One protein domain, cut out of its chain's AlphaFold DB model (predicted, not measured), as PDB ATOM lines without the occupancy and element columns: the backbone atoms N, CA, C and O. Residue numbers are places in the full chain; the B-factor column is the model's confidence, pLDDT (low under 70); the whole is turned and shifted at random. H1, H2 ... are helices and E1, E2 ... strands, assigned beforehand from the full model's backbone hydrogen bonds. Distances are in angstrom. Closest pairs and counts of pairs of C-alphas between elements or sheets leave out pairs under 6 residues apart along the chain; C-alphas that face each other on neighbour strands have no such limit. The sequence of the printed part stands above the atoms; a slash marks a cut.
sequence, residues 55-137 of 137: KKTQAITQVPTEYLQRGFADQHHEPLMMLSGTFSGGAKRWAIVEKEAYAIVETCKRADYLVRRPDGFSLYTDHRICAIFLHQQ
ATOM      1  N   LYS A  55     -38.256 -24.257  -3.046       72.62
ATOM      2  CA  LYS A  55     -37.210 -23.284  -2.720       72.62
ATOM      3  C   LYS A  55     -36.368 -23.822  -1.567       72.62
ATOM      4  O   LYS A  55     -36.876 -24.534  -0.707       72.62
ATOM      5  N   LYS A  56     -35.082 -23.493  -1.570       78.56
ATOM      6  CA  LYS A  56     -34.188 -23.661  -0.427       78.56
ATOM      7  C   LYS A  56     -34.083 -22.296   0.244       78.56
ATOM      8  O   LYS A  56     -33.672 -21.347  -0.417       78.56
ATOM      9  N   THR A  57     -34.492 -22.198   1.502       81.56
ATOM     10  CA  THR A  57     -34.368 -20.972   2.297       81.56
ATOM     11  C   THR A  57     -33.682 -21.324   3.602       81.56
ATOM     12  O   THR A  57     -34.074 -22.283   4.261       81.56
ATOM     13  N   GLN A  58     -32.639 -20.582   3.952       85.25
ATOM     14  CA  GLN A  58     -31.872 -20.778   5.174       85.25
ATOM     15  C   GLN A  58     -31.665 -19.438   5.861       85.25
ATOM     16  O   GLN A  58     -31.382 -18.434   5.206       85.25
ATOM     17  N   ALA A  59     -31.781 -19.440   7.183       87.19
ATOM     18  CA  ALA A  59     -31.456 -18.302   8.021       87.19
ATOM     19  C   ALA A  59     -30.338 -18.705   8.980       87.19
ATOM     20  O   ALA A  59     -30.412 -19.741   9.637       87.19
ATOM     21  N   ILE A  60     -29.309 -17.872   9.046       86.62
ATOM     22  CA  ILE A  60     -28.247 -17.958  10.037       86.62
ATOM     23  C   ILE A  60     -28.492 -16.816  11.001       86.62
ATOM     24  O   ILE A  60     -28.592 -15.658  10.590       86.62
ATOM     25  N   THR A  61     -28.621 -17.159  12.274       89.06
ATOM     26  CA  THR A  61     -28.892 -16.210  13.349       89.06
ATOM     27  C   THR A  61     -27.814 -16.336  14.415       89.06
ATOM     28  O   THR A  61     -27.207 -17.398  14.572       89.06
ATOM     29  N   GLN A  62     -27.567 -15.249  15.132       87.69
ATOM     30  CA  GLN A  62     -26.845 -15.267  16.393       87.69
ATOM     31  C   GLN A  62     -27.839 -15.208  17.549       87.69
ATOM     32  O   GLN A  62     -28.929 -14.654  17.415       87.69
ATOM     33  N   VAL A  63     -27.456 -15.800  18.673       86.75
ATOM     34  CA  VAL A  63     -28.226 -15.791  19.915       86.75
ATOM     35  C   VAL A  63     -27.240 -15.461  21.035       86.75
ATOM     36  O   VAL A  63     -26.180 -16.097  21.078       86.75
ATOM     37  N   PRO A  64     -27.539 -14.494  21.920       86.44
ATOM     38  CA  PRO A  64     -26.688 -14.225  23.072       86.44
ATOM     39  C   PRO A  64     -26.574 -15.462  23.973       86.44
ATOM     40  O   PRO A  64     -27.531 -16.230  24.123       86.44
ATOM     41  N   THR A  65     -25.398 -15.677  24.564       82.38
ATOM     42  CA  THR A  65     -25.042 -16.919  25.272       82.38
ATOM     43  C   THR A  65     -26.029 -17.268  26.391       82.38
ATOM     44  O   THR A  65     -26.343 -18.437  26.609       82.38
ATOM     45  N   GLU A  66     -26.584 -16.261  27.061       85.62
ATOM     46  CA  GLU A  66     -27.559 -16.385  28.143       85.62
ATOM     47  C   GLU A  66     -28.931 -16.939  27.704       85.62
ATOM     48  O   GLU A  66     -29.705 -17.412  28.541       85.62
ATOM     49  N   TYR A  67     -29.231 -16.931  26.402       81.69
ATOM     50  CA  TYR A  67     -30.460 -17.502  25.842       81.69
ATOM     51  C   TYR A  67     -30.254 -18.900  25.244       81.69
ATOM     52  O   TYR A  67     -31.242 -19.574  24.972       81.69
ATOM     53  N   LEU A  68     -29.013 -19.385  25.089       77.62
ATOM     54  CA  LEU A  68     -28.728 -20.668  24.420       77.62
ATOM     55  C   LEU A  68     -29.355 -21.886  25.110       77.62
ATOM     56  O   LEU A  68     -29.657 -22.874  24.449       77.62
ATOM     57  N   GLN A  69     -29.564 -21.819  26.427       79.31
ATOM     58  CA  GLN A  69     -30.178 -22.900  27.208       79.31
ATOM     59  C   GLN A  69     -31.712 -22.888  27.159       79.31
ATOM     60  O   GLN A  69     -32.360 -23.784  27.698       79.31
ATOM     61  N   ARG A  70     -32.314 -21.863  26.546       83.31
ATOM     62  CA  ARG A  70     -33.767 -21.761  26.406       83.31
ATOM     63  C   ARG A  70     -34.247 -22.544  25.189       83.31
ATOM     64  O   ARG A  70     -33.480 -22.819  24.264       83.31
ATOM     65  N   GLY A  71     -35.535 -22.884  25.183       78.31
ATOM     66  CA  GLY A  71     -36.174 -23.480  24.014       78.31
ATOM     67  C   GLY A  71     -36.063 -22.566  22.792       78.31
ATOM     68  O   GLY A  71     -35.976 -21.351  22.932       78.31
ATOM     69  N   PHE A  72     -36.087 -23.147  21.590       79.50
ATOM     70  CA  PHE A  72     -35.915 -22.415  20.325       79.50
ATOM     71  C   PHE A  72     -36.824 -21.178  20.196       79.50
ATOM     72  O   PHE A  72     -36.382 -20.135  19.735       79.50
ATOM     73  N   ALA A  73     -38.080 -21.262  20.643       81.38
ATOM     74  CA  ALA A  73     -39.017 -20.136  20.578       81.38
ATOM     75  C   ALA A  73     -38.640 -18.961  21.504       81.38
ATOM     76  O   ALA A  73     -39.023 -17.827  21.233       81.38
ATOM     77  N   ASP A  74     -37.883 -19.234  22.568       83.38
ATOM     78  CA  ASP A  74     -37.470 -18.260  23.584       83.38
ATOM     79  C   ASP A  74     -36.023 -17.777  23.379       83.38
ATOM     80  O   ASP A  74     -35.500 -16.993  24.179       83.38
ATOM     81  N   GLN A  75     -35.349 -18.267  22.335       84.94
ATOM     82  CA  GLN A  75     -34.030 -17.797  21.934       84.94
ATOM     83  C   GLN A  75     -34.170 -16.462  21.198       84.94
ATOM     84  O   GLN A  75     -34.915 -16.333  20.226       84.94
ATOM     85  N   HIS A  76     -33.439 -15.447  21.660       86.69
ATOM     86  CA  HIS A  76     -33.448 -14.131  21.028       86.69
ATOM     87  C   HIS A  76     -32.582 -14.153  19.760       86.69
ATOM     88  O   HIS A  76     -31.393 -13.839  19.789       86.69
ATOM     89  N   HIS A  77     -33.180 -14.617  18.663       88.00
ATOM     90  CA  HIS A  77     -32.516 -14.792  17.377       88.00
ATOM     91  C   HIS A  77     -32.335 -13.464  16.638       88.00
ATOM     92  O   HIS A  77     -33.302 -12.841  16.202       88.00
ATOM     93  N   GLU A  78     -31.083 -13.087  16.400       89.12
ATOM     94  CA  GLU A  78     -30.719 -11.943  15.570       89.12
ATOM     95  C   GLU A  78     -30.177 -12.424  14.215       89.12
ATOM     96  O   GLU A  78     -29.220 -13.202  14.172       89.12
ATOM     97  N   PRO A  79     -30.771 -12.020  13.082       89.19
ATOM     98  CA  PRO A  79     -30.375 -12.523  11.772       89.19
ATOM     99  C   PRO A  79     -29.006 -11.985  11.337       89.19
ATOM    100  O   PRO A  79     -28.795 -10.780  11.263       89.19
ATOM    101  N   LEU A  80     -28.105 -12.899  10.968       88.50
ATOM    102  CA  LEU A  80     -26.798 -12.593  10.377       88.50
ATOM    103  C   LEU A  80     -26.812 -12.718   8.854       88.50
ATOM    104  O   LEU A  80     -26.208 -11.918   8.144       88.50
ATOM    105  N   MET A  81     -27.483 -13.749   8.340       88.00
ATOM    106  CA  MET A  81     -27.549 -14.015   6.908       88.00
ATOM    107  C   MET A  81     -28.832 -14.759   6.562       88.00
ATOM    108  O   MET A  81     -29.225 -15.700   7.247       88.00
ATOM    109  N   MET A  82     -29.446 -14.379   5.443       88.50
ATOM    110  CA  MET A  82     -30.537 -15.127   4.830       88.50
ATOM    111  C   MET A  82     -30.111 -15.568   3.434       88.50
ATOM    112  O   MET A  82     -29.741 -14.749   2.595       88.50
ATOM    113  N   LEU A  83     -30.159 -16.871   3.183       85.56
ATOM    114  CA  LEU A  83     -29.899 -17.458   1.878       85.56
ATOM    115  C   LEU A  83     -31.206 -17.979   1.300       85.56
ATOM    116  O   LEU A  83     -32.006 -18.608   1.990       85.56
ATOM    117  N   SER A  84     -31.408 -17.740   0.009       84.38
ATOM    118  CA  SER A  84     -32.503 -18.348  -0.732       84.38
ATOM    119  C   SER A  84     -32.029 -18.854  -2.090       84.38
ATOM    120  O   SER A  84     -31.012 -18.414  -2.634       84.38
ATOM    121  N   GLY A  85     -32.751 -19.820  -2.642       83.75
ATOM    122  CA  GLY A  85     -32.508 -20.312  -3.987       83.75
ATOM    123  C   GLY A  85     -33.496 -21.384  -4.407       83.75
ATOM    124  O   GLY A  85     -34.410 -21.758  -3.675       83.75
ATOM    125  N   THR A  86     -33.287 -21.917  -5.601       82.81
ATOM    126  CA  THR A  86     -34.063 -23.028  -6.158       82.81
ATOM    127  C   THR A  86     -33.130 -24.159  -6.573       82.81
ATOM    128  O   THR A  86     -31.937 -23.952  -6.810       82.81
ATOM    129  N   PHE A  87     -33.657 -25.381  -6.631       82.31
ATOM    130  CA  PHE A  87     -32.914 -26.524  -7.160       82.31
ATOM    131  C   PHE A  87     -32.946 -26.503  -8.693       82.31
ATOM    132  O   PHE A  87     -34.009 -26.374  -9.308       82.31
ATOM    133  N   SER A  88     -31.780 -26.648  -9.323       80.50
ATOM    134  CA  SER A  88     -31.610 -26.615 -10.779       80.50
ATOM    135  C   SER A  88     -30.867 -27.857 -11.292       80.50
ATOM    136  O   SER A  88     -30.280 -28.618 -10.523       80.50
ATOM    137  N   GLY A  89     -30.948 -28.109 -12.604       83.88
ATOM    138  CA  GLY A  89     -30.274 -29.242 -13.250       83.88
ATOM    139  C   GLY A  89     -30.661 -30.608 -12.668       83.88
ATOM    140  O   GLY A  89     -31.834 -30.873 -12.398       83.88
ATOM    141  N   GLY A  90     -29.661 -31.474 -12.469       78.75
ATOM    142  CA  GLY A  90     -29.838 -32.810 -11.887       78.75
ATOM    143  C   GLY A  90     -30.427 -32.797 -10.473       78.75
ATOM    144  O   GLY A  90     -31.188 -33.700 -10.133       78.75
ATOM    145  N   ALA A  91     -30.186 -31.727  -9.703       79.50
ATOM    146  CA  ALA A  91     -30.685 -31.593  -8.336       79.50
ATOM    147  C   ALA A  91     -32.213 -31.472  -8.246       79.50
ATOM    148  O   ALA A  91     -32.793 -31.700  -7.186       79.50
ATOM    149  N   LYS A  92     -32.903 -31.180  -9.361       74.69
ATOM    150  CA  LYS A  92     -34.372 -31.226  -9.411       74.69
ATOM    151  C   LYS A  92     -34.926 -32.619  -9.125       74.69
ATOM    152  O   LYS A  92     -35.990 -32.699  -8.525       74.69
ATOM    153  N   ARG A  93     -34.202 -33.675  -9.509       75.00
ATOM    154  CA  ARG A  93     -34.620 -35.084  -9.388       75.00
ATOM    155  C   ARG A  93     -34.089 -35.781  -8.139       75.00
ATOM    156  O   ARG A  93     -34.359 -36.959  -7.936       75.00
ATOM    157  N   TRP A  94     -33.300 -35.080  -7.329       79.19
ATOM    158  CA  TRP A  94     -32.789 -35.634  -6.083       79.19
ATOM    159  C   TRP A  94     -33.926 -35.939  -5.116       79.19
ATOM    160  O   TRP A  94     -34.936 -35.217  -5.064       79.19
ATOM    161  N   ALA A  95     -33.735 -37.000  -4.338       74.06
ATOM    162  CA  ALA A  95     -34.605 -37.325  -3.231       74.06
ATOM    163  C   ALA A  95     -34.632 -36.156  -2.246       74.06
ATOM    164  O   ALA A  95     -33.714 -35.337  -2.163       74.06
ATOM    165  N   ILE A  96     -35.710 -36.059  -1.478       73.25
ATOM    166  CA  ILE A  96     -35.917 -34.885  -0.635       73.25
ATOM    167  C   ILE A  96     -34.828 -34.781   0.438       73.25
ATOM    168  O   ILE A  96     -34.295 -33.700   0.652       73.25
ATOM    169  N   VAL A  97     -34.406 -35.909   1.015       74.31
ATOM    170  CA  VAL A  97     -33.304 -35.924   1.988       74.31
ATOM    171  C   VAL A  97     -31.992 -35.399   1.392       74.31
ATOM    172  O   VAL A  97     -31.260 -34.679   2.060       74.31
ATOM    173  N   GLU A  98     -31.722 -35.690   0.116       78.62
ATOM    174  CA  GLU A  98     -30.531 -35.206  -0.592       78.62
ATOM    175  C   GLU A  98     -30.630 -33.702  -0.865       78.62
ATOM    176  O   GLU A  98     -29.646 -32.979  -0.731       78.62
ATOM    177  N   LYS A  99     -31.828 -33.207  -1.205       80.31
ATOM    178  CA  LYS A  99     -32.098 -31.772  -1.379       80.31
ATOM    179  C   LYS A  99     -31.887 -30.992  -0.079       80.31
ATOM    180  O   LYS A  99     -31.235 -29.950  -0.115       80.31
ATOM    181  N   GLU A 100     -32.390 -31.501   1.047       80.00
ATOM    182  CA  GLU A 100     -32.202 -30.886   2.371       80.00
ATOM    183  C   GLU A 100     -30.722 -30.911   2.792       80.00
ATOM    184  O   GLU A 100     -30.155 -29.875   3.140       80.00
ATOM    185  N   ALA A 101     -30.049 -32.061   2.662       82.56
ATOM    186  CA  ALA A 101     -28.623 -32.184   2.972       82.56
ATOM    187  C   ALA A 101     -27.765 -31.243   2.112       82.56
ATOM    188  O   ALA A 101     -26.879 -30.554   2.621       82.56
ATOM    189  N   TYR A 102     -28.053 -31.154   0.813       84.75
ATOM    190  CA  TYR A 102     -27.353 -30.239  -0.079       84.75
ATOM    191  C   TYR A 102     -27.577 -28.773   0.297       84.75
ATOM    192  O   TYR A 102     -26.631 -27.989   0.276       84.75
ATOM    193  N   ALA A 103     -28.805 -28.393   0.653       85.44
ATOM    194  CA  ALA A 103     -29.113 -27.042   1.110       85.44
ATOM    195  C   ALA A 103     -28.314 -26.655   2.368       85.44
ATOM    196  O   ALA A 103     -27.797 -25.537   2.430       85.44
ATOM    197  N   ILE A 104     -28.150 -27.581   3.318       85.00
ATOM    198  CA  ILE A 104     -27.324 -27.388   4.519       85.00
ATOM    199  C   ILE A 104     -25.849 -27.222   4.135       85.00
ATOM    200  O   ILE A 104     -25.239 -26.212   4.475       85.00
ATOM    201  N   VAL A 105     -25.284 -28.162   3.370       86.38
ATOM    202  CA  VAL A 105     -23.865 -28.127   2.967       86.38
ATOM    203  C   VAL A 105     -23.536 -26.862   2.176       86.38
ATOM    204  O   VAL A 105     -22.520 -26.218   2.424       86.38
ATOM    205  N   GLU A 106     -24.391 -26.485   1.228       87.31
ATOM    206  CA  GLU A 106     -24.225 -25.269   0.432       87.31
ATOM    207  C   GLU A 106     -24.288 -24.009   1.307       87.31
ATOM    208  O   GLU A 106     -23.526 -23.066   1.093       87.31
ATOM    209  N   THR A 107     -25.156 -24.001   2.321       85.81
ATOM    210  CA  THR A 107     -25.247 -22.905   3.295       85.81
ATOM    211  C   THR A 107     -23.980 -22.807   4.133       85.81
ATOM    212  O   THR A 107     -23.403 -21.726   4.219       85.81
ATOM    213  N   CYS A 108     -23.485 -23.928   4.668       86.12
ATOM    214  CA  CYS A 108     -22.231 -23.965   5.420       86.12
ATOM    215  C   CYS A 108     -21.041 -23.496   4.576       86.12
ATOM    216  O   CYS A 108     -20.192 -22.776   5.081       86.12
ATOM    217  N   LYS A 109     -20.991 -23.841   3.282       88.31
ATOM    218  CA  LYS A 109     -19.940 -23.360   2.369       88.31
ATOM    219  C   LYS A 109     -20.013 -21.853   2.127       88.31
ATOM    220  O   LYS A 109     -18.982 -21.191   2.081       88.31
ATOM    221  N   ARG A 110     -21.216 -21.299   1.951       87.31
ATOM    222  CA  ARG A 110     -21.415 -19.859   1.693       87.31
ATOM    223  C   ARG A 110     -21.206 -18.998   2.930       87.31
ATOM    224  O   ARG A 110     -20.737 -17.870   2.816       87.31
ATOM    225  N   ALA A 111     -21.557 -19.530   4.090       86.94
ATOM    226  CA  ALA A 111     -21.427 -18.867   5.376       86.94
ATOM    227  C   ALA A 111     -20.242 -19.400   6.185       86.94
ATOM    228  O   ALA A 111     -20.258 -19.325   7.410       86.94
ATOM    229  N   ASP A 112     -19.229 -19.949   5.514       86.25
ATOM    230  CA  ASP A 112     -18.086 -20.612   6.144       86.25
ATOM    231  C   ASP A 112     -17.416 -19.734   7.213       86.25
ATOM    232  O   ASP A 112     -17.136 -20.188   8.317       86.25
ATOM    233  N   TYR A 113     -17.287 -18.438   6.933       85.50
ATOM    234  CA  TYR A 113     -16.745 -17.444   7.858       85.50
ATOM    235  C   TYR A 113     -17.602 -17.200   9.117       85.50
ATOM    236  O   TYR A 113     -17.090 -16.672  10.098       85.50
ATOM    237  N   LEU A 114     -18.887 -17.574   9.106       84.19
ATOM    238  CA  LEU A 114     -19.798 -17.485  10.256       84.19
ATOM    239  C   LEU A 114     -19.898 -18.807  11.021       84.19
ATOM    240  O   LEU A 114     -20.039 -18.800  12.242       84.19
ATOM    241  N   VAL A 115     -19.863 -19.941  10.315       80.81
ATOM    242  CA  VAL A 115     -20.096 -21.267  10.917       80.81
ATOM    243  C   VAL A 115     -18.823 -21.918  11.455       80.81
ATOM    244  O   VAL A 115     -18.899 -22.827  12.281       80.81
ATOM    245  N   ARG A 116     -17.646 -21.456  11.026       79.56
ATOM    246  CA  ARG A 116     -16.349 -21.985  11.457       79.56
ATOM    247  C   ARG A 116     -15.932 -21.360  12.796       79.56
ATOM    248  O   ARG A 116     -15.057 -20.502  12.853       79.56
ATOM    249  N   ARG A 117     -16.595 -21.783  13.876       77.50
ATOM    250  CA  ARG A 117     -16.330 -21.351  15.261       77.50
ATOM    251  C   ARG A 117     -15.782 -22.506  16.106       77.50
ATOM    252  O   ARG A 117     -16.203 -23.639  15.879       77.50
ATOM    253  N   PRO A 118     -14.897 -22.241  17.085       75.25
ATOM    254  CA  PRO A 118     -14.365 -23.280  17.972       75.25
ATOM    255  C   PRO A 118     -15.467 -24.011  18.757       75.25
ATOM    256  O   PRO A 118     -15.383 -25.223  18.918       75.25
ATOM    257  N   ASP A 119     -16.537 -23.308  19.139       75.38
ATOM    258  CA  ASP A 119     -17.676 -23.880  19.877       75.38
ATOM    259  C   ASP A 119     -18.772 -24.469  18.964       75.38
ATOM    260  O   ASP A 119     -19.802 -24.950  19.433       75.38
ATOM    261  N   GLY A 120     -18.581 -24.415  17.642       82.38
ATOM    262  CA  GLY A 120     -19.551 -24.891  16.657       82.38
ATOM    263  C   GLY A 120     -20.804 -24.012  16.502       82.38
ATOM    264  O   GLY A 120     -20.804 -22.794  16.736       82.38
ATOM    265  N   PHE A 121     -21.881 -24.635  16.016       83.06
ATOM    266  CA  PHE A 121     -23.186 -24.005  15.804       83.06
ATOM    267  C   PHE A 121     -24.326 -25.018  15.950       83.06
ATOM    268  O   PHE A 121     -24.152 -26.215  15.722       83.06
ATOM    269  N   SER A 122     -25.515 -24.522  16.288       83.00
ATOM    270  CA  SER A 122     -26.743 -25.318  16.333       83.00
ATOM    271  C   SER A 122     -27.451 -25.270  14.980       83.00
ATOM    272  O   SER A 122     -27.652 -24.191  14.423       83.00
ATOM    273  N   LEU A 123     -27.852 -26.431  14.455       83.44
ATOM    274  CA  LEU A 123     -28.650 -26.530  13.234       83.44
ATOM    275  C   LEU A 123     -30.093 -26.900  13.580       83.44
ATOM    276  O   LEU A 123     -30.347 -27.968  14.131       83.44
ATOM    277  N   TYR A 124     -31.034 -26.050  13.177       80.62
ATOM    278  CA  TYR A 124     -32.465 -26.315  13.288       80.62
ATOM    279  C   TYR A 124     -33.055 -26.570  11.899       80.62
ATOM    280  O   TYR A 124     -32.769 -25.848  10.944       80.62
ATOM    281  N   THR A 125     -33.875 -27.612  11.778       75.75
ATOM    282  CA  THR A 125     -34.567 -27.981  10.539       75.75
ATOM    283  C   THR A 125     -35.975 -28.464  10.868       75.75
ATOM    284  O   THR A 125     -36.190 -29.179  11.845       75.75
ATOM    285  N   ASP A 126     -36.938 -28.076  10.038       67.31
ATOM    286  CA  ASP A 126     -38.319 -28.567  10.071       67.31
ATOM    287  C   ASP A 126     -38.426 -30.038   9.622       67.31
ATOM    288  O   ASP A 126     -39.436 -30.713   9.851       67.31
ATOM    289  N   HIS A 127     -37.360 -30.571   9.023       64.38
ATOM    290  CA  HIS A 127     -37.296 -31.928   8.526       64.38
ATOM    291  C   HIS A 127     -36.715 -32.882   9.578       64.38
ATOM    292  O   HIS A 127     -35.501 -33.063   9.697       64.38
ATOM    293  N   ARG A 128     -37.600 -33.572  10.313       52.53
ATOM    294  CA  ARG A 128     -37.247 -34.487  11.425       52.53
ATOM    295  C   ARG A 128     -36.228 -35.583  11.070       52.53
ATOM    296  O   ARG A 128     -35.580 -36.113  11.964       52.53
ATOM    297  N   ILE A 129     -36.055 -35.926   9.790       50.12
ATOM    298  CA  ILE A 129     -35.041 -36.901   9.348       50.12
ATOM    299  C   ILE A 129     -33.622 -36.317   9.313       50.12
ATOM    300  O   ILE A 129     -32.676 -37.050   9.585       50.12
ATOM    301  N   CYS A 130     -33.442 -35.021   9.031       45.75
ATOM    302  CA  CYS A 130     -32.105 -34.414   9.044       45.75
ATOM    303  C   CYS A 130     -31.561 -34.234  10.467       45.75
ATOM    304  O   CYS A 130     -30.350 -34.290  10.652       45.75
ATOM    305  N   ALA A 131     -32.436 -34.124  11.473       38.47
ATOM    306  CA  ALA A 131     -32.034 -34.123  12.881       38.47
ATOM    307  C   ALA A 131     -31.315 -35.426  13.298       38.47
ATOM    308  O   ALA A 131     -30.416 -35.395  14.132       38.47
ATOM    309  N   ILE A 132     -31.648 -36.567  12.679       33.94
ATOM    310  CA  ILE A 132     -31.069 -37.877  13.032       33.94
ATOM    311  C   ILE A 132     -29.621 -38.020  12.539       33.94
ATOM    312  O   ILE A 132     -28.818 -38.682  13.190       33.94
ATOM    313  N   PHE A 133     -29.247 -37.371  11.432       32.91
ATOM    314  CA  PHE A 133     -27.882 -37.470  10.893       32.91
ATOM    315  C   PHE A 133     -26.838 -36.651  11.672       32.91
ATOM    316  O   PHE A 133     -25.649 -36.816  11.419       32.91
ATOM    317  N   LEU A 134     -27.255 -35.800  12.617       37.31
ATOM    318  CA  LEU A 134     -26.359 -34.941  13.408       37.31
ATOM    319  C   LEU A 134     -26.370 -35.256  14.916       37.31
ATOM    320  O   LEU A 134     -25.648 -34.616  15.673       37.31
ATOM    321  N   HIS A 135     -27.145 -36.253  15.355       26.28
ATOM    322  CA  HIS A 135     -27.189 -36.748  16.743       26.28
ATOM    323  C   HIS A 135     -26.484 -38.104  16.922       26.28
ATOM    324  O   HIS A 135     -26.875 -38.922  17.747       26.28
ATOM    325  N   GLN A 136     -25.433 -38.351  16.139       23.84
ATOM    326  CA  GLN A 136     -24.483 -39.441  16.382       23.84
ATOM    327  C   GLN A 136     -23.129 -38.834  16.768       23.84
ATOM    328  O   GLN A 136     -22.198 -38.799  15.964       23.84
ATOM    329  N   GLN A 137     -23.069 -38.303  17.989       30.39
ATOM    330  CA  GLN A 137     -21.925 -38.455  18.887       30.39
ATOM    331  C   GLN A 137     -22.464 -38.836  20.260       30.39
ATOM    332  O   GLN A 137     -23.476 -38.219  20.666       30.39
TER     333      GLN A 137
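AT A GLANCE: This is residues 55 to 137 of the 137 residues of the protein "RT_RNaseH domain-containing protein" of Bremia lactucae (UniProt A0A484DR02). A long antiparallel hairpin, E1 and E2, has one helix, H2, packed on it, mainly on E1; the loop of residues 63 to 77 extends one end, and small H1 lies past the other. The 83 printed residues hold E1, E2, H1, H2 and H3 in that order, class mixed, with under half in named elements. It is only just compact, close to loose, with a radius of gyration of the C-alphas of 13.9 A, and elongated, 43 by 25 by 24 A.

IN THESE COORDINATES: Find C-alpha 55 at (-37.210, -23.284, -2.720); E1 runs from it to residue 62, 23.2 A. E2 is residues 78 to 86, 24.6 A; H1, 89 to 93; H2, 96 to 110, 21.0 A; H3, 112 to 115, ending at C-alpha (-20.096, -21.267, 10.917).

HOW THE PARTS SIT: Look at N 56 and O 85, 2.8 A, across antiparallel E1 and E2. The closest C-alphas of E1 and H2, Lys 56 and Ala 103, are 6.3 A apart. H1 is close to but not clearly touching H2, closest C-alphas Ala 91 and Lys 99, 7.1 A. In H2 every O i to N i+4 pair is within hydrogen-bond range; H1 has 0 of 1, but 2 of 2 O i to N i+3.

THE WHOLE: The printed part has no cut; the E1 to E2 link is long, and residues 126 to 137 have pLDDT under 70.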